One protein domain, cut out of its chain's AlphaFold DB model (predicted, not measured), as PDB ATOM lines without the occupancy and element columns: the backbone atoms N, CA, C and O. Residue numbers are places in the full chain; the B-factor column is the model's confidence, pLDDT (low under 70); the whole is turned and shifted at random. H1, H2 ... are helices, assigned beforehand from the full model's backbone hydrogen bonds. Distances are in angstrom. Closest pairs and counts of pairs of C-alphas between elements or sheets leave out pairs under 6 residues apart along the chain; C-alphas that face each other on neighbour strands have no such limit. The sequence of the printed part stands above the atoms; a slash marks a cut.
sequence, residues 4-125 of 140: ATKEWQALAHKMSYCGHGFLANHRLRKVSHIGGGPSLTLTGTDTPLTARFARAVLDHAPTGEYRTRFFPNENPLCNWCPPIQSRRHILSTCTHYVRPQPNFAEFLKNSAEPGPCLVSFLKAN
ATOM      1  N   ALA A   4       0.947 -36.698 -17.633       70.31
ATOM      2  CA  ALA A   4      -0.367 -37.162 -17.197       70.31
ATOM      3  C   ALA A   4      -0.353 -37.707 -15.754       70.31
ATOM      4  O   ALA A   4      -1.257 -37.423 -14.977       70.31
ATOM      5  N   THR A   5       0.683 -38.450 -15.339       79.88
ATOM      6  CA  THR A   5       0.769 -38.948 -13.953       79.88
ATOM      7  C   THR A   5       0.915 -37.810 -12.939       79.88
ATOM      8  O   THR A   5       0.344 -37.892 -11.854       79.88
ATOM      9  N   LYS A   6       1.645 -36.739 -13.282       83.19
ATOM     10  CA  LYS A   6       1.816 -35.574 -12.398       83.19
ATOM     11  C   LYS A   6       0.534 -34.752 -12.291       83.19
ATOM     12  O   LYS A   6       0.176 -34.326 -11.196       83.19
ATOM     13  N   GLU A   7      -0.165 -34.560 -13.407       85.00
ATOM     14  CA  GLU A   7      -1.447 -33.855 -13.441       85.00
ATOM     15  C   GLU A   7      -2.492 -34.572 -12.578       85.00
ATOM     16  O   GLU A   7      -3.103 -33.958 -11.702       85.00
ATOM     17  N   TRP A   8      -2.617 -35.893 -12.732       79.12
ATOM     18  CA  TRP A   8      -3.489 -36.711 -11.889       79.12
ATOM     19  C   TRP A   8      -3.117 -36.637 -10.409       79.12
ATOM     20  O   TRP A   8      -4.004 -36.504  -9.567       79.12
ATOM     21  N   GLN A   9      -1.825 -36.675 -10.074       81.81
ATOM     22  CA  GLN A   9      -1.369 -36.496  -8.694       81.81
ATOM     23  C   GLN A   9      -1.752 -35.119  -8.143       81.81
ATOM     24  O   GLN A   9      -2.196 -35.030  -7.001       81.81
ATOM     25  N   ALA A  10      -1.630 -34.050  -8.931       84.50
ATOM     26  CA  ALA A  10      -2.026 -32.711  -8.505       84.50
ATOM     27  C   ALA A  10      -3.545 -32.599  -8.290       84.50
ATOM     28  O   ALA A  10      -3.988 -32.028  -7.292       84.50
ATOM     29  N   LEU A  11      -4.351 -33.171  -9.192       83.06
ATOM     30  CA  LEU A  11      -5.810 -33.199  -9.073       83.06
ATOM     31  C   LEU A  11      -6.272 -34.040  -7.879       83.06
ATOM     32  O   LEU A  11      -7.149 -33.599  -7.144       83.06
ATOM     33  N   ALA A  12      -5.636 -35.184  -7.618       78.81
ATOM     34  CA  ALA A  12      -5.986 -36.087  -6.520       78.81
ATOM     35  C   ALA A  12      -5.854 -35.470  -5.115       78.81
ATOM     36  O   ALA A  12      -6.389 -36.042  -4.168       78.81
ATOM     37  N   HIS A  13      -5.179 -34.324  -4.970       81.12
ATOM     38  CA  HIS A  13      -5.085 -33.577  -3.710       81.12
ATOM     39  C   HIS A  13      -6.073 -32.400  -3.611       81.12
ATOM     40  O   HIS A  13      -6.170 -31.768  -2.557       81.12
ATOM     41  N   LYS A  14      -6.815 -32.072  -4.680       83.81
ATOM     42  CA  LYS A  14      -7.806 -30.986  -4.663       83.81
ATOM     43  C   LYS A  14      -9.130 -31.479  -4.085       83.81
ATOM     44  O   LYS A  14      -9.690 -32.463  -4.557       83.81
ATOM     45  N   MET A  15      -9.700 -30.725  -3.144       76.94
ATOM     46  CA  MET A  15     -11.014 -31.033  -2.551       76.94
ATOM     47  C   MET A  15     -12.159 -31.079  -3.566       76.94
ATOM     48  O   MET A  15     -13.112 -31.816  -3.359       76.94
ATOM     49  N   SER A  16     -12.041 -30.358  -4.682       78.81
ATOM     50  CA  SER A  16     -12.998 -30.418  -5.793       78.81
ATOM     51  C   SER A  16     -12.959 -31.739  -6.573       78.81
ATOM     52  O   SER A  16     -13.850 -32.001  -7.372       78.81
ATOM     53  N   TYR A  17     -11.918 -32.550  -6.379       76.31
ATOM     54  CA  TYR A  17     -11.670 -33.787  -7.118       76.31
ATOM     55  C   TYR A  17     -11.764 -35.027  -6.223       76.31
ATOM     56  O   TYR A  17     -12.239 -36.082  -6.643       76.31
ATOM     57  N   CYS A  18     -11.340 -34.904  -4.961       76.50
ATOM     58  CA  CYS A  18     -11.484 -35.964  -3.974       76.50
ATOM     59  C   CYS A  18     -12.964 -36.262  -3.690       76.50
ATOM     60  O   CYS A  18     -13.814 -35.373  -3.684       76.50
ATOM     61  N   GLY A  19     -13.272 -37.526  -3.393       71.12
ATOM     62  CA  GLY A  19     -14.532 -37.866  -2.734       71.12
ATOM     63  C   GLY A  19     -14.627 -37.185  -1.375       71.12
ATOM     64  O   GLY A  19     -13.647 -37.130  -0.633       71.12
ATOM     65  N   HIS A  20     -15.803 -36.670  -1.043       77.56
ATOM     66  CA  HIS A  20     -16.081 -36.077   0.268       77.56
ATOM     67  C   HIS A  20     -17.407 -36.567   0.864       77.56
ATOM     68  O   HIS A  20     -17.607 -36.465   2.072       77.56
ATOM     69  N   GLY A  21     -18.281 -37.188   0.063       77.31
ATOM     70  CA  GLY A  21     -19.587 -37.690   0.496       77.31
ATOM     71  C   GLY A  21     -19.569 -39.057   1.194       77.31
ATOM     72  O   GLY A  21     -20.629 -39.676   1.323       77.31
ATOM     73  N   PHE A  22     -18.401 -39.587   1.585       85.12
ATOM     74  CA  PHE A  22     -18.242 -40.969   2.065       85.12
ATOM     75  C   PHE A  22     -19.180 -41.334   3.222       85.12
ATOM     76  O   PHE A  22     -19.481 -40.521   4.099       85.12
ATOM     77  N   LEU A  23     -19.568 -42.611   3.283       89.31
ATOM     78  CA  LEU A  23     -20.344 -43.139   4.404       89.31
ATOM     79  C   LEU A  23     -19.606 -42.901   5.735       89.31
ATOM     80  O   LEU A  23     -18.397 -43.125   5.868       89.31
ATOM     81  N   ALA A  24     -20.352 -42.413   6.728       89.25
ATOM     82  CA  ALA A  24     -19.800 -42.022   8.024       89.25
ATOM     83  C   ALA A  24     -19.293 -43.225   8.837       89.25
ATOM     84  O   ALA A  24     -18.333 -43.096   9.593       89.25
ATOM     85  N   ASN A  25     -19.896 -44.404   8.655       90.69
ATOM     86  CA  ASN A  25     -19.472 -45.610   9.353       90.69
ATOM     87  C   ASN A  25     -18.133 -46.118   8.792       90.69
ATOM     88  O   ASN A  25     -18.045 -46.539   7.639       90.69
ATOM     89  N   HIS A  26     -17.087 -46.114   9.619       86.62
ATOM     90  CA  HIS A  26     -15.735 -46.525   9.227       86.62
ATOM     91  C   HIS A  26     -15.653 -47.980   8.732       86.62
ATOM     92  O   HIS A  26     -14.780 -48.295   7.925       86.62
ATOM     93  N   ARG A  27     -16.574 -48.860   9.157       86.06
ATOM     94  CA  ARG A  27     -16.648 -50.261   8.699       86.06
ATOM     95  C   ARG A  27     -17.028 -50.375   7.227       86.06
ATOM     96  O   ARG A  27     -16.697 -51.365   6.589       86.06
ATOM     97  N   LEU A  28     -17.682 -49.347   6.688       86.94
ATOM     98  CA  LEU A  28     -17.980 -49.246   5.267       86.94
ATOM     99  C   LEU A  28     -16.828 -48.633   4.476       86.94
ATOM    100  O   LEU A  28     -16.891 -48.680   3.269       86.94
ATOM    101  N   ARG A  29     -15.769 -48.083   5.083       76.25
ATOM    102  CA  ARG A  29     -14.687 -47.402   4.338       76.25
ATOM    103  C   ARG A  29     -13.596 -48.336   3.812       76.25
ATOM    104  O   ARG A  29     -12.657 -47.874   3.171       76.25
ATOM    105  N   LYS A  30     -13.689 -49.638   4.087       69.81
ATOM    106  CA  LYS A  30     -12.725 -50.644   3.634       69.81
ATOM    107  C   LYS A  30     -13.407 -51.588   2.651       69.81
ATOM    108  O   LYS A  30     -14.268 -52.359   3.053       69.81
ATOM    109  N   VAL A  31     -12.998 -51.530   1.385       68.00
ATOM    110  CA  VAL A  31     -13.393 -52.486   0.343       68.00
ATOM    111  C   VAL A  31     -12.152 -53.300  -0.007       68.00
ATOM    112  O   VAL A  31     -11.246 -52.785  -0.651       68.00
ATOM    113  N   SER A  32     -12.065 -54.543   0.468       66.38
ATOM    114  CA  SER A  32     -10.922 -55.426   0.191       66.38
ATOM    115  C   SER A  32     -11.381 -56.849  -0.116       66.38
ATOM    116  O   SER A  32     -12.375 -57.310   0.441       66.38
ATOM    117  N   HIS A  33     -10.642 -57.524  -1.003       60.06
ATOM    118  CA  HIS A  33     -10.788 -58.950  -1.321       60.06
ATOM    119  C   HIS A  33      -9.588 -59.798  -0.854       60.06
ATOM    120  O   HIS A  33      -9.705 -61.018  -0.803       60.06
ATOM    121  N   ILE A  34      -8.451 -59.185  -0.480       57.31
ATOM    122  CA  ILE A  34      -7.244 -59.892  -0.010       57.31
ATOM    123  C   ILE A  34      -7.040 -59.597   1.477       57.31
ATOM    124  O   ILE A  34      -6.920 -58.440   1.880       57.31
ATOM    125  N   GLY A  35      -7.018 -60.655   2.291       50.94
ATOM    126  CA  GLY A  35      -6.545 -60.644   3.680       50.94
ATOM    127  C   GLY A  35      -7.182 -59.650   4.669       50.94
ATOM    128  O   GLY A  35      -6.562 -59.412   5.700       50.94
ATOM    129  N   GLY A  36      -8.349 -59.028   4.410       45.81
ATOM    130  CA  GLY A  36      -8.669 -57.784   5.143       45.81
ATOM    131  C   GLY A  36     -10.106 -57.255   5.248       45.81
ATOM    132  O   GLY A  36     -10.249 -56.071   5.553       45.81
ATOM    133  N   GLY A  37     -11.168 -58.048   5.063       56.25
ATOM    134  CA  GLY A  37     -12.493 -57.662   5.592       56.25
ATOM    135  C   GLY A  37     -13.717 -58.247   4.874       56.25
ATOM    136  O   GLY A  37     -13.648 -58.527   3.682       56.25
ATOM    137  N   PRO A  38     -14.859 -58.406   5.573       63.88
ATOM    138  CA  PRO A  38     -16.021 -59.151   5.078       63.88
ATOM    139  C   PRO A  38     -16.845 -58.417   4.013       63.88
ATOM    140  O   PRO A  38     -17.784 -58.986   3.482       63.88
ATOM    141  N   SER A  39     -16.558 -57.158   3.677       68.00
ATOM    142  CA  SER A  39     -17.511 -56.325   2.929       68.00
ATOM    143  C   SER A  39     -17.811 -56.825   1.509       68.00
ATOM    144  O   SER A  39     -18.951 -56.721   1.071       68.00
ATOM    145  N   LEU A  40     -16.815 -57.372   0.797       72.06
ATOM    146  CA  LEU A  40     -17.012 -57.932  -0.549       72.06
ATOM    147  C   LEU A  40     -17.542 -59.371  -0.527       72.06
ATOM    148  O   LEU A  40     -18.146 -59.802  -1.501       72.06
ATOM    149  N   THR A  41     -17.383 -60.115   0.572       80.88
ATOM    150  CA  THR A  41     -17.988 -61.453   0.677       80.88
ATOM    151  C   THR A  41     -19.502 -61.375   0.889       80.88
ATOM    152  O   THR A  41     -20.212 -62.315   0.542       80.88
ATOM    153  N   LEU A  42     -20.020 -60.236   1.372       85.06
ATOM    154  CA  LEU A  42     -21.459 -59.994   1.562       85.06
ATOM    155  C   LEU A  42     -22.281 -60.105   0.274       85.06
ATOM    156  O   LEU A  42     -23.487 -60.356   0.330       85.06
ATOM    157  N   THR A  43     -21.655 -59.869  -0.876       86.88
ATOM    158  CA  THR A  43     -22.309 -59.907  -2.188       86.88
ATOM    159  C   THR A  43     -22.126 -61.255  -2.890       86.88
ATOM    160  O   THR A  43     -22.774 -61.503  -3.904       86.88
ATOM    161  N   GLY A  44     -21.318 -62.161  -2.329       85.94
ATOM    162  CA  GLY A  44     -21.055 -63.480  -2.898       85.94
ATOM    163  C   GLY A  44     -20.479 -63.389  -4.312       85.94
ATOM    164  O   GLY A  44     -19.528 -62.654  -4.560       85.94
ATOM    165  N   THR A  45     -21.062 -64.137  -5.247       87.38
ATOM    166  CA  THR A  45     -20.679 -64.146  -6.670       87.38
ATOM    167  C   THR A  45     -21.512 -63.189  -7.532       87.38
ATOM    168  O   THR A  45     -21.320 -63.126  -8.748       87.38
ATOM    169  N   ASP A  46     -22.425 -62.416  -6.928       92.69
ATOM    170  CA  ASP A  46     -23.258 -61.437  -7.630       92.69
ATOM    171  C   ASP A  46     -22.411 -60.213  -8.010       92.69
ATOM    172  O   ASP A  46     -22.196 -59.274  -7.233       92.69
ATOM    173  N   THR A  47     -21.879 -60.252  -9.230       92.12
ATOM    174  CA  THR A  47     -21.003 -59.207  -9.773       92.12
ATOM    175  C   THR A  47     -21.720 -57.850  -9.879       92.12
ATOM    176  O   THR A  47     -21.153 -56.858  -9.405       92.12
ATOM    177  N   PRO A  48     -22.963 -57.755 -10.404       94.56
ATOM    178  CA  PRO A  48     -23.723 -56.504 -10.385       94.56
ATOM    179  C   PRO A  48     -23.906 -55.906  -8.985       94.56
ATOM    180  O   PRO A  48     -23.691 -54.705  -8.789       94.56
ATOM    181  N   LEU A  49     -24.275 -56.717  -7.991       95.19
ATOM    182  CA  LEU A  49     -24.423 -56.265  -6.607       95.19
ATOM    183  C   LEU A  49     -23.088 -55.801  -6.018       95.19
ATOM    184  O   LEU A  49     -23.041 -54.759  -5.365       95.19
ATOM    185  N   THR A  50     -22.002 -56.520  -6.306       92.56
ATOM    186  CA  THR A  50     -20.639 -56.155  -5.893       92.56
ATOM    187  C   THR A  50     -20.232 -54.788  -6.444       92.56
ATOM    188  O   THR A  50     -19.768 -53.926  -5.696       92.56
ATOM    189  N   ALA A  51     -20.470 -54.537  -7.734       92.75
ATOM    190  CA  ALA A  51     -20.164 -53.255  -8.365       92.75
ATOM    191  C   ALA A  51     -20.997 -52.102  -7.779       92.75
ATOM    192  O   ALA A  51     -20.485 -51.001  -7.567       92.75
ATOM    193  N   ARG A  52     -22.286 -52.333  -7.494       95.25
ATOM    194  CA  ARG A  52     -23.151 -51.334  -6.838       95.25
ATOM    195  C   ARG A  52     -22.702 -51.055  -5.406       95.25
ATOM    196  O   ARG A  52     -22.622 -49.893  -5.024       95.25
ATOM    197  N   PHE A  53     -22.327 -52.088  -4.652       93.75
ATOM    198  CA  PHE A  53     -21.770 -51.938  -3.308       93.75
ATOM    199  C   PHE A  53     -20.475 -51.117  -3.321       93.75
ATOM    200  O   PHE A  53     -20.351 -50.153  -2.566       93.75
ATOM    201  N   ALA A  54     -19.542 -51.432  -4.224       91.19
ATOM    202  CA  ALA A  54     -18.290 -50.693  -4.368       91.19
ATOM    203  C   ALA A  54     -18.533 -49.214  -4.719       91.19
ATOM    204  O   ALA A  54     -17.989 -48.332  -4.060       91.19
ATOM    205  N   ARG A  55     -19.409 -48.924  -5.691       92.56
ATOM    206  CA  ARG A  55     -19.792 -47.546  -6.056       92.56
ATOM    207  C   ARG A  55     -20.440 -46.790  -4.898       92.56
ATOM    208  O   ARG A  55     -20.105 -45.629  -4.647       92.56
ATOM    209  N   ALA A  56     -21.338 -47.456  -4.173       92.69
ATOM    210  CA  ALA A  56     -21.993 -46.899  -3.000       92.69
ATOM    211  C   ALA A  56     -20.987 -46.580  -1.890       92.69
ATOM    212  O   ALA A  56     -21.150 -45.578  -1.213       92.69
ATOM    213  N   VAL A  57     -19.940 -47.374  -1.700       91.31
ATOM    214  CA  VAL A  57     -18.960 -47.152  -0.632       91.31
ATOM    215  C   VAL A  57     -17.878 -46.134  -1.011       91.31
ATOM    216  O   VAL A  57     -17.523 -45.285  -0.194       91.31
ATOM    217  N   LEU A  58     -17.356 -46.217  -2.235       87.81
ATOM    218  CA  LEU A  58     -16.120 -45.543  -2.648       87.81
ATOM    219  C   LEU A  58     -16.325 -44.156  -3.269       87.81
ATOM    220  O   LEU A  58     -15.360 -43.550  -3.710       87.81
ATOM    221  N   ASP A  59     -17.550 -43.636  -3.319       87.19
ATOM    222  CA  ASP A  59     -17.810 -42.316  -3.920       87.19
ATOM    223  C   ASP A  59     -17.589 -42.196  -5.421       87.19
ATOM    224  O   ASP A  59     -17.350 -41.109  -5.946       87.19
ATOM    225  N   HIS A  60     -17.817 -43.322  -6.101       87.88
ATOM    226  CA  HIS A  60     -17.738 -43.478  -7.554       87.88
ATOM    227  C   HIS A  60     -19.069 -43.896  -8.199       87.88
ATOM    228  O   HIS A  60     -19.092 -44.457  -9.292       87.88
ATOM    229  N   ALA A  61     -20.197 -43.686  -7.520       93.06
ATOM    230  CA  ALA A  61     -21.496 -43.892  -8.149       93.06
ATOM    231  C   ALA A  61     -21.793 -42.757  -9.147       93.06
ATOM    232  O   ALA A  61     -21.527 -41.604  -8.793       93.06
ATOM    233  N   PRO A  62     -22.371 -43.051 -10.332       94.00
ATOM    234  CA  PRO A  62     -22.714 -42.059 -11.357       94.00
ATOM    235  C   PRO A  62     -23.936 -41.243 -10.916       94.00
ATOM    236  O   PRO A  62     -25.038 -41.390 -11.421       94.00
ATOM    237  N   THR A  63     -23.738 -40.443  -9.880       95.00
ATOM    238  CA  THR A  63     -24.762 -39.644  -9.211       95.00
ATOM    239  C   THR A  63     -24.585 -38.177  -9.574       95.00
ATOM    240  O   THR A  63     -23.528 -37.776 -10.064       95.00
ATOM    241  N   GLY A  64     -25.571 -37.346  -9.259       94.69
ATOM    242  CA  GLY A  64     -25.450 -35.895  -9.386       94.69
ATOM    243  C   GLY A  64     -24.234 -35.318  -8.655       94.69
ATOM    244  O   GLY A  64     -23.510 -34.504  -9.213       94.69
ATOM    245  N   GLU A  65     -23.923 -35.808  -7.451       92.88
ATOM    246  CA  GLU A  65     -22.706 -35.422  -6.708       92.88
ATOM    247  C   GLU A  65     -21.408 -35.790  -7.456       92.88
ATOM    248  O   GLU A  65     -20.408 -35.072  -7.394       92.88
ATOM    249  N   TYR A  66     -21.406 -36.892  -8.204       92.31
ATOM    250  CA  TYR A  66     -20.280 -37.253  -9.066       92.31
ATOM    251  C   TYR A  66     -20.198 -36.334 -10.294       92.31
ATOM    252  O   TYR A  66     -19.124 -35.811 -10.595       92.31
ATOM    253  N   ARG A  67     -21.334 -36.048 -10.939       92.75
ATOM    254  CA  ARG A  67     -21.418 -35.097 -12.058       92.75
ATOM    255  C   ARG A  67     -20.925 -33.707 -11.676       92.75
ATOM    256  O   ARG A  67     -20.096 -33.158 -12.386       92.75
ATOM    257  N   THR A  68     -21.276 -33.187 -10.498       91.12
ATOM    258  CA  THR A  68     -20.779 -31.865 -10.062       91.12
ATOM    259  C   THR A  68     -19.251 -31.750 -10.005       91.12
ATOM    260  O   THR A  68     -18.727 -30.643 -10.104       91.12
ATOM    261  N   ARG A  69     -18.527 -32.870  -9.861       89.12
ATOM    262  CA  ARG A  69     -17.057 -32.894  -9.802       89.12
ATOM    263  C   ARG A  69     -16.409 -33.118 -11.166       89.12
ATOM    264  O   ARG A  69     -15.405 -32.481 -11.468       89.12
ATOM    265  N   PHE A  70     -16.963 -34.028 -11.968       89.19
ATOM    266  CA  PHE A  70     -16.317 -34.511 -13.195       89.19
ATOM    267  C   PHE A  70     -17.036 -34.104 -14.490       89.19
ATOM    268  O   PHE A  70     -16.422 -34.123 -15.552       89.19
ATOM    269  N   PHE A  71     -18.305 -33.705 -14.400       90.69
ATOM    270  CA  PHE A  71     -19.188 -33.355 -15.517       90.69
ATOM    271  C   PHE A  71     -20.044 -32.120 -15.161       90.69
ATOM    272  O   PHE A  71     -21.267 -32.213 -15.073       90.69
ATOM    273  N   PRO A  72     -19.430 -30.947 -14.913       88.69
ATOM    274  CA  PRO A  72     -20.124 -29.774 -14.363       88.69
ATOM    275  C   PRO A  72     -21.202 -29.173 -15.281       88.69
ATOM    276  O   PRO A  72     -21.967 -28.325 -14.832       88.69
ATOM    277  N   ASN A  73     -21.255 -29.599 -16.545       91.75
ATOM    278  CA  ASN A  73     -22.264 -29.181 -17.520       91.75
ATOM    279  C   ASN A  73     -23.453 -30.157 -17.614       91.75
ATOM    280  O   ASN A  73     -24.401 -29.867 -18.335       91.75
ATOM    281  N   GLU A  74     -23.395 -31.306 -16.934       92.62
ATOM    282  CA  GLU A  74     -24.484 -32.291 -16.893       92.62
ATOM    283  C   GLU A  74     -25.441 -31.998 -15.731       92.62
ATOM    284  O   GLU A  74     -25.042 -31.448 -14.697       92.62
ATOM    285  N   ASN A  75     -26.707 -32.401 -15.870       94.00
ATOM    286  CA  ASN A  75     -27.718 -32.208 -14.835       94.00
ATOM    287  C   ASN A  75     -27.330 -32.982 -13.556       94.00
ATOM    288  O   ASN A  75     -27.108 -34.192 -13.624       94.00
ATOM    289  N   PRO A  76     -27.251 -32.344 -12.372       95.19
ATOM    290  CA  PRO A  76     -26.971 -33.045 -11.121       95.19
ATOM    291  C   PRO A  76     -28.239 -33.400 -10.322       95.19
ATOM    292  O   PRO A  76     -28.143 -34.003  -9.248       95.19
ATOM    293  N   LEU A  77     -29.420 -32.973 -10.769       96.12
ATOM    294  CA  LEU A  77     -30.667 -33.110 -10.021       96.12
ATOM    295  C   LEU A  77     -31.221 -34.532 -10.100       96.12
ATOM    296  O   LEU A  77     -31.020 -35.256 -11.064       96.12
ATOM    297  N   CYS A  78     -31.898 -34.963  -9.045       96.50
ATOM    298  CA  CYS A  78     -32.542 -36.266  -9.014       96.50
ATOM    299  C   CYS A  78     -33.769 -36.299  -9.939       96.50
ATOM    300  O   CYS A  78     -34.618 -35.415  -9.867       96.50
ATOM    301  N   ASN A  79     -33.921 -37.368 -10.727       95.25
ATOM    302  CA  ASN A  79     -35.030 -37.519 -11.688       95.25
ATOM    303  C   ASN A  79     -36.416 -37.572 -11.023       95.25
ATOM    304  O   ASN A  79     -37.432 -37.352 -11.672       95.25
ATOM    305  N   TRP A  80     -36.479 -37.862  -9.719       95.81
ATOM    306  CA  TRP A  80     -37.743 -38.095  -9.007       95.81
ATOM    307  C   TRP A  80     -38.089 -37.031  -7.965       95.81
ATOM    308  O   TRP A  80     -39.171 -37.084  -7.377       95.81
ATOM    309  N   CYS A  81     -37.174 -36.104  -7.666       94.12
ATOM    310  CA  CYS A  81     -37.421 -35.030  -6.702       94.12
ATOM    311  C   CYS A  81     -36.365 -33.910  -6.791       94.12
ATOM    312  O   CYS A  81     -35.262 -34.147  -7.266       94.12
ATOM    313  N   PRO A  82     -36.656 -32.697  -6.283       88.94
ATOM    314  CA  PRO A  82     -35.835 -31.505  -6.541       88.94
ATOM    315  C   PRO A  82     -34.339 -31.513  -6.136       88.94
ATOM    316  O   PRO A  82     -33.583 -30.755  -6.738       88.94
ATOM    317  N   PRO A  83     -33.861 -32.252  -5.110       92.50
ATOM    318  CA  PRO A  83     -32.460 -32.158  -4.677       92.50
ATOM    319  C   PRO A  83     -31.437 -32.712  -5.682       92.50
ATOM    320  O   PRO A  83     -31.745 -33.601  -6.472       92.50
ATOM    321  N   ILE A  84     -30.169 -32.291  -5.546       94.88
ATOM    322  CA  ILE A  84     -29.028 -32.985  -6.170       94.88
ATOM    323  C   ILE A  84     -29.065 -34.460  -5.769       94.88
ATOM    324  O   ILE A  84     -29.159 -34.797  -4.577       94.88
ATOM    325  N   GLN A  85     -28.925 -35.343  -6.755       96.38
ATOM    326  CA  GLN A  85     -28.825 -36.766  -6.502       96.38
ATOM    327  C   GLN A  85     -27.465 -37.074  -5.861       96.38
ATOM    328  O   GLN A  85     -26.468 -37.307  -6.530       96.38
ATOM    329  N   SER A  86     -27.409 -37.039  -4.534       94.50
ATOM    330  CA  SER A  86     -26.242 -37.443  -3.742       94.50
ATOM    331  C   SER A  86     -26.450 -38.829  -3.144       94.50
ATOM    332  O   SER A  86     -27.584 -39.290  -2.979       94.50
ATOM    333  N   ARG A  87     -25.371 -39.483  -2.695       94.31
ATOM    334  CA  ARG A  87     -25.502 -40.726  -1.912       94.31
ATOM    335  C   ARG A  87     -26.411 -40.528  -0.700       94.31
ATOM    336  O   ARG A  87     -27.263 -41.369  -0.415       94.31
ATOM    337  N   ARG A  88     -26.219 -39.423   0.032       93.44
ATOM    338  CA  ARG A  88     -27.032 -39.101   1.211       93.44
ATOM    339  C   ARG A  88     -28.501 -39.030   0.829       93.44
ATOM    340  O   ARG A  88     -29.324 -39.611   1.529       93.44
ATOM    341  N   HIS A  89     -28.823 -38.360  -0.272       95.25
ATOM    342  CA  HIS A  89     -30.182 -38.268  -0.784       95.25
ATOM    343  C   HIS A  89     -30.787 -39.653  -1.076       95.25
ATOM    344  O   HIS A  89     -31.832 -39.982  -0.508       95.25
ATOM    345  N   ILE A  90     -30.086 -40.488  -1.852       96.38
ATOM    346  CA  ILE A  90     -30.478 -41.872  -2.185       96.38
ATOM    347  C   ILE A  90     -30.818 -42.670  -0.912       96.38
ATOM    348  O   ILE A  90     -31.886 -43.274  -0.803       96.38
ATOM    349  N   LEU A  91     -29.948 -42.606   0.100       96.00
ATOM    350  CA  LEU A  91     -30.073 -43.395   1.331       96.00
ATOM    351  C   LEU A  91     -31.038 -42.817   2.379       96.00
ATOM    352  O   LEU A  91     -31.349 -43.511   3.346       96.00
ATOM    353  N   SER A  92     -31.493 -41.568   2.239       94.88
ATOM    354  CA  SER A  92     -32.284 -40.889   3.281       94.88
ATOM    355  C   SER A  92     -33.680 -40.479   2.837       94.88
ATOM    356  O   SER A  92     -34.642 -40.775   3.536       94.88
ATOM    357  N   THR A  93     -33.789 -39.782   1.708       95.00
ATOM    358  CA  THR A  93     -34.936 -38.904   1.426       95.00
ATOM    359  C   THR A  93     -35.472 -39.031   0.009       95.00
ATOM    360  O   THR A  93     -36.565 -38.547  -0.261       95.00
ATOM    361  N   CYS A  94     -34.745 -39.684  -0.900       97.00
ATOM    362  CA  CYS A  94     -35.194 -39.876  -2.274       97.00
ATOM    363  C   CYS A  94     -36.513 -40.647  -2.339       97.00
ATOM    364  O   CYS A  94     -36.608 -41.734  -1.771       97.00
ATOM    365  N   THR A  95     -37.499 -40.116  -3.054       95.62
ATOM    366  CA  THR A  95     -38.842 -40.699  -3.203       95.62
ATOM    367  C   THR A  95     -38.848 -42.024  -3.969       95.62
ATOM    368  O   THR A  95     -39.743 -42.831  -3.753       95.62
ATOM    369  N   HIS A  96     -37.834 -42.273  -4.802       97.00
ATOM    370  CA  HIS A  96     -37.731 -43.471  -5.637       97.00
ATOM    371  C   HIS A  96     -37.305 -44.738  -4.875       97.00
ATOM    372  O   HIS A  96     -37.788 -45.828  -5.165       97.00
ATOM    373  N   TYR A  97     -36.415 -44.615  -3.883       97.50
ATOM    374  CA  TYR A  97     -35.796 -45.781  -3.240       97.50
ATOM    375  C   TYR A  97     -36.544 -46.264  -1.995       97.50
ATOM    376  O   TYR A  97     -36.854 -45.488  -1.087       97.50
ATOM    377  N   VAL A  98     -36.730 -47.579  -1.886       96.81
ATOM    378  CA  VAL A  98     -37.298 -48.245  -0.708       96.81
ATOM    379  C   VAL A  98     -36.197 -48.503   0.317       96.81
ATOM    380  O   VAL A  98     -35.213 -49.191   0.052       96.81
ATOM    381  N   ARG A  99     -36.349 -47.965   1.526       96.00
ATOM    382  CA  ARG A  99     -35.381 -48.153   2.614       96.00
ATOM    383  C   ARG A  99     -35.857 -49.252   3.567       96.00
ATOM    384  O   ARG A  99     -37.036 -49.248   3.908       96.00
ATOM    385  N   PRO A 100     -34.965 -50.140   4.054       90.75
ATOM    386  CA  PRO A 100     -35.342 -51.210   4.986       90.75
ATOM    387  C   PRO A 100     -35.979 -50.721   6.294       90.75
ATOM    388  O   PRO A 100     -36.690 -51.474   6.948       90.75
ATOM    389  N   GLN A 101     -35.704 -49.475   6.689       92.19
ATOM    390  CA  GLN A 101     -36.255 -48.856   7.891       92.19
ATOM    391  C   GLN A 101     -36.211 -47.319   7.810       92.19
ATOM    392  O   GLN A 101     -35.454 -46.769   6.998       92.19
ATOM    393  N   PRO A 102     -36.970 -46.603   8.665       91.00
ATOM    394  CA  PRO A 102     -36.876 -45.151   8.790       91.00
ATOM    395  C   PRO A 102     -35.460 -44.678   9.142       91.00
ATOM    396  O   PRO A 102     -34.697 -45.387   9.800       91.00
ATOM    397  N   ASN A 103     -35.112 -43.457   8.720       92.81
ATOM    398  CA  ASN A 103     -33.812 -42.826   8.994       92.81
ATOM    399  C   ASN A 103     -32.604 -43.705   8.610       92.81
ATOM    400  O   ASN A 103     -31.578 -43.705   9.288       92.81
ATOM    401  N   PHE A 104     -32.719 -44.454   7.510       95.81
ATOM    402  CA  PHE A 104     -31.760 -45.490   7.121       95.81
ATOM    403  C   PHE A 104     -30.304 -45.011   7.032       95.81
ATOM    404  O   PHE A 104     -29.403 -45.714   7.480       95.81
ATOM    405  N   ALA A 105     -30.054 -43.803   6.521       94.06
ATOM    406  CA  ALA A 105     -28.707 -43.231   6.493       94.06
ATOM    407  C   ALA A 105     -28.096 -43.061   7.903       94.06
ATOM    408  O   ALA A 105     -26.927 -43.390   8.108       94.06
ATOM    409  N   GLU A 106     -28.884 -42.598   8.880       95.00
ATOM    410  CA  GLU A 106     -28.437 -42.465  10.275       95.00
ATOM    411  C   GLU A 106     -28.299 -43.839  10.943       95.00
ATOM    412  O   GLU A 106     -27.359 -44.082  11.699       95.00
ATOM    413  N   PHE A 107     -29.175 -44.787  10.605       95.62
ATOM    414  CA  PHE A 107     -29.024 -46.170  11.044       95.62
ATOM    415  C   PHE A 107     -27.726 -46.806  10.534       95.62
ATOM    416  O   PHE A 107     -26.979 -47.374  11.325       95.62
ATOM    417  N   LEU A 108     -27.401 -46.669   9.245       94.81
ATOM    418  CA  LEU A 108     -26.144 -47.175   8.684       94.81
ATOM    419  C   LEU A 108     -24.925 -46.568   9.382       94.81
ATOM    420  O   LEU A 108     -23.948 -47.271   9.647       94.81
ATOM    421  N   LYS A 109     -24.983 -45.272   9.700       94.19
ATOM    422  CA  LYS A 109     -23.922 -44.573  10.429       94.19
ATOM    423  C   LYS A 109     -23.652 -45.203  11.800       94.19
ATOM    424  O   LYS A 109     -22.484 -45.354  12.144       94.19
ATOM    425  N   ASN A 110     -24.695 -45.611  12.523       94.88
ATOM    426  CA  ASN A 110     -24.592 -46.127  13.895       94.88
ATOM    427  C   ASN A 110     -24.638 -47.667  14.001       94.88
ATOM    428  O   ASN A 110     -24.467 -48.211  15.088       94.88
ATOM    429  N   SER A 111     -24.867 -48.381  12.895       93.06
ATOM    430  CA  SER A 111     -24.993 -49.842  12.888       93.06
ATOM    431  C   SER A 111     -23.668 -50.543  13.210       93.06
ATOM    432  O   SER A 111     -22.602 -50.155  12.721       93.06
ATOM    433  N   ALA A 112     -23.749 -51.624  13.992       91.94
ATOM    434  CA  ALA A 112     -22.635 -52.546  14.210       91.94
ATOM    435  C   ALA A 112     -22.280 -53.328  12.929       91.94
ATOM    436  O   ALA A 112     -21.103 -53.572  12.659       91.94
ATOM    437  N   GLU A 113     -23.295 -53.621  12.108       90.12
ATOM    438  CA  GLU A 113     -23.214 -54.423  10.881       90.12
ATOM    439  C   GLU A 113     -23.750 -53.641   9.666       90.12
ATOM    440  O   GLU A 113     -24.743 -54.018   9.040       90.12
ATOM    441  N   PRO A 114     -23.120 -52.513   9.292       92.50
ATOM    442  CA  PRO A 114     -23.644 -51.633   8.248       92.50
ATOM    443  C   PRO A 114     -23.550 -52.241   6.841       92.50
ATOM    444  O   PRO A 114     -24.312 -51.860   5.956       92.50
ATOM    445  N   GLY A 115     -22.622 -53.178   6.620       92.31
ATOM    446  CA  GLY A 115     -22.428 -53.853   5.335       92.31
ATOM    447  C   GLY A 115     -23.657 -54.665   4.918       92.31
ATOM    448  O   GLY A 115     -24.239 -54.358   3.875       92.31
ATOM    449  N   PRO A 116     -24.097 -55.655   5.720       92.38
ATOM    450  CA  PRO A 116     -25.328 -56.400   5.458       92.38
ATOM    451  C   PRO A 116     -26.555 -55.498   5.265       92.38
ATOM    452  O   PRO A 116     -27.355 -55.731   4.359       92.38
ATOM    453  N   CYS A 117     -26.678 -54.429   6.059       94.69
ATOM    454  CA  CYS A 117     -27.760 -53.457   5.916       94.69
ATOM    455  C   CYS A 117     -27.718 -52.738   4.559       94.69
ATOM    456  O   CYS A 117     -28.746 -52.630   3.889       94.69
ATOM    457  N   LEU A 118     -26.538 -52.287   4.118       95.44
ATOM    458  CA  LEU A 118     -26.367 -51.676   2.800       95.44
ATOM    459  C   LEU A 118     -26.672 -52.678   1.678       95.44
ATOM    460  O   LEU A 118     -27.360 -52.331   0.723       95.44
ATOM    461  N   VAL A 119     -26.239 -53.933   1.807       95.06
ATOM    462  CA  VAL A 119     -26.567 -54.994   0.841       95.06
ATOM    463  C   VAL A 119     -28.073 -55.249   0.769       95.06
ATOM    464  O   VAL A 119     -28.607 -55.393  -0.329       95.06
ATOM    465  N   SER A 120     -28.780 -55.252   1.902       95.94
ATOM    466  CA  SER A 120     -30.244 -55.366   1.931       95.94
ATOM    467  C   SER A 120     -30.916 -54.225   1.160       95.94
ATOM    468  O   SER A 120     -31.761 -54.485   0.302       95.94
ATOM    469  N   PHE A 121     -30.470 -52.979   1.363       97.81
ATOM    470  CA  PHE A 121     -30.936 -51.831   0.577       97.81
ATOM    471  C   PHE A 121     -30.678 -52.013  -0.927       97.81
ATOM    472  O   PHE A 121     -31.574 -51.781  -1.735       97.81
ATOM    473  N   LEU A 122     -29.487 -52.469  -1.321       97.44
ATOM    474  CA  LEU A 122     -29.146 -52.680  -2.734       97.44
ATOM    475  C   LEU A 122     -29.952 -53.817  -3.376       97.44
ATOM    476  O   LEU A 122     -30.253 -53.758  -4.567       97.44
ATOM    477  N   LYS A 123     -30.314 -54.855  -2.619       96.56
ATOM    478  CA  LYS A 123     -31.200 -55.922  -3.107       96.56
ATOM    479  C   LYS A 123     -32.631 -55.422  -3.308       96.56
ATOM    480  O   LYS A 123     -33.243 -55.767  -4.310       96.56
ATOM    481  N   ALA A 124     -33.129 -54.581  -2.403       97.56
ATOM    482  CA  ALA A 124     -34.453 -53.970  -2.520       97.56
ATOM    483  C   ALA A 124     -34.543 -52.922  -3.645       97.56
ATOM    484  O   ALA A 124     -35.632 -52.660  -4.144       97.56
ATOM    485  N   ASN A 125     -33.410 -52.339  -4.054       98.19
ATOM    486  CA  ASN A 125     -33.340 -51.296  -5.078       98.19
ATOM    487  C   ASN A 125     -32.324 -51.673  -6.168       98.19
ATOM    488  O   ASN A 125     -31.170 -51.236  -6.103       98.19
TER     489      ASN A 125
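AT A GLANCE: This is residues 4 to 125 of the 140 residues of an uncharacterized protein of Dentipellis sp. KUC8613 (UniProt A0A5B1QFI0). Four short helices, H2, H6, H5 and H4, gather in an arc, with H3 beyond H4 and long loops filling much of the rest. The first helix, H1, is far from this body, and residues 9 to 14, of which 9 to 11 belong to H1, stick out. The printed part has 122 residues with six named helices, H1 to H6 in chain order, and no named strand. The class is all helix, though only 51 residues are in named elements. The whole is compact, with a radius of gyration of the C-alphas of 15.2 A and spans of 41 by 39 by 26 A.

IN THESE COORDINATES: H1, residues 4 to 11, begins with C-alpha 4 at (-0.367, -37.162, -17.197) and is 10.6 A long. H2, residues 47 to 58, is the longest at 16.2 A. H3, residues 64 to 70, H4, residues 87 to 92, and H5, residues 104 to 110, measure 10.0 A, 8.5 A and 9.9 A. H6, residues 114 to 124, runs 15.4 A to C-alpha 124 at (-34.453, -53.970, -2.520).

HOW THE PARTS SIT: H1 is apart from the other five helices. H2 touches H6 with residues 49 to 53 alone, at a steep tilt of 52 degrees, opposite ways; the closest C-alphas, of Phe 53 and Val 119, are 7.0 A apart. H3 and H4 are close but not clearly touching, with the C-alphas of Glu 65 and Arg 87 closest at 7.7 A. H4 touches H5, about perpendicular at 78 degrees, with the C-alphas of Leu 91 and Ala 105 closest at 5.3 A. H5 and H6 only just touch, only at the corner, with 3 pairs of C-alphas within 8 A, the closest those of Leu 108 and Pro 114 at 5.1 A. Every O i to N i+4 pair is within hydrogen-bond range in H1, H2, H4, H5 and H6, and 2 of 3 are in H3.

THE WHOLE: The C-alphas farthest apart, of Ala 4 and Pro 102, are 45.5 A apart. The printed part has no cut. The links H1 to H2, H3 to H4 and H4 to H5 are long. Residues 30 to 39 have pLDDT under 70.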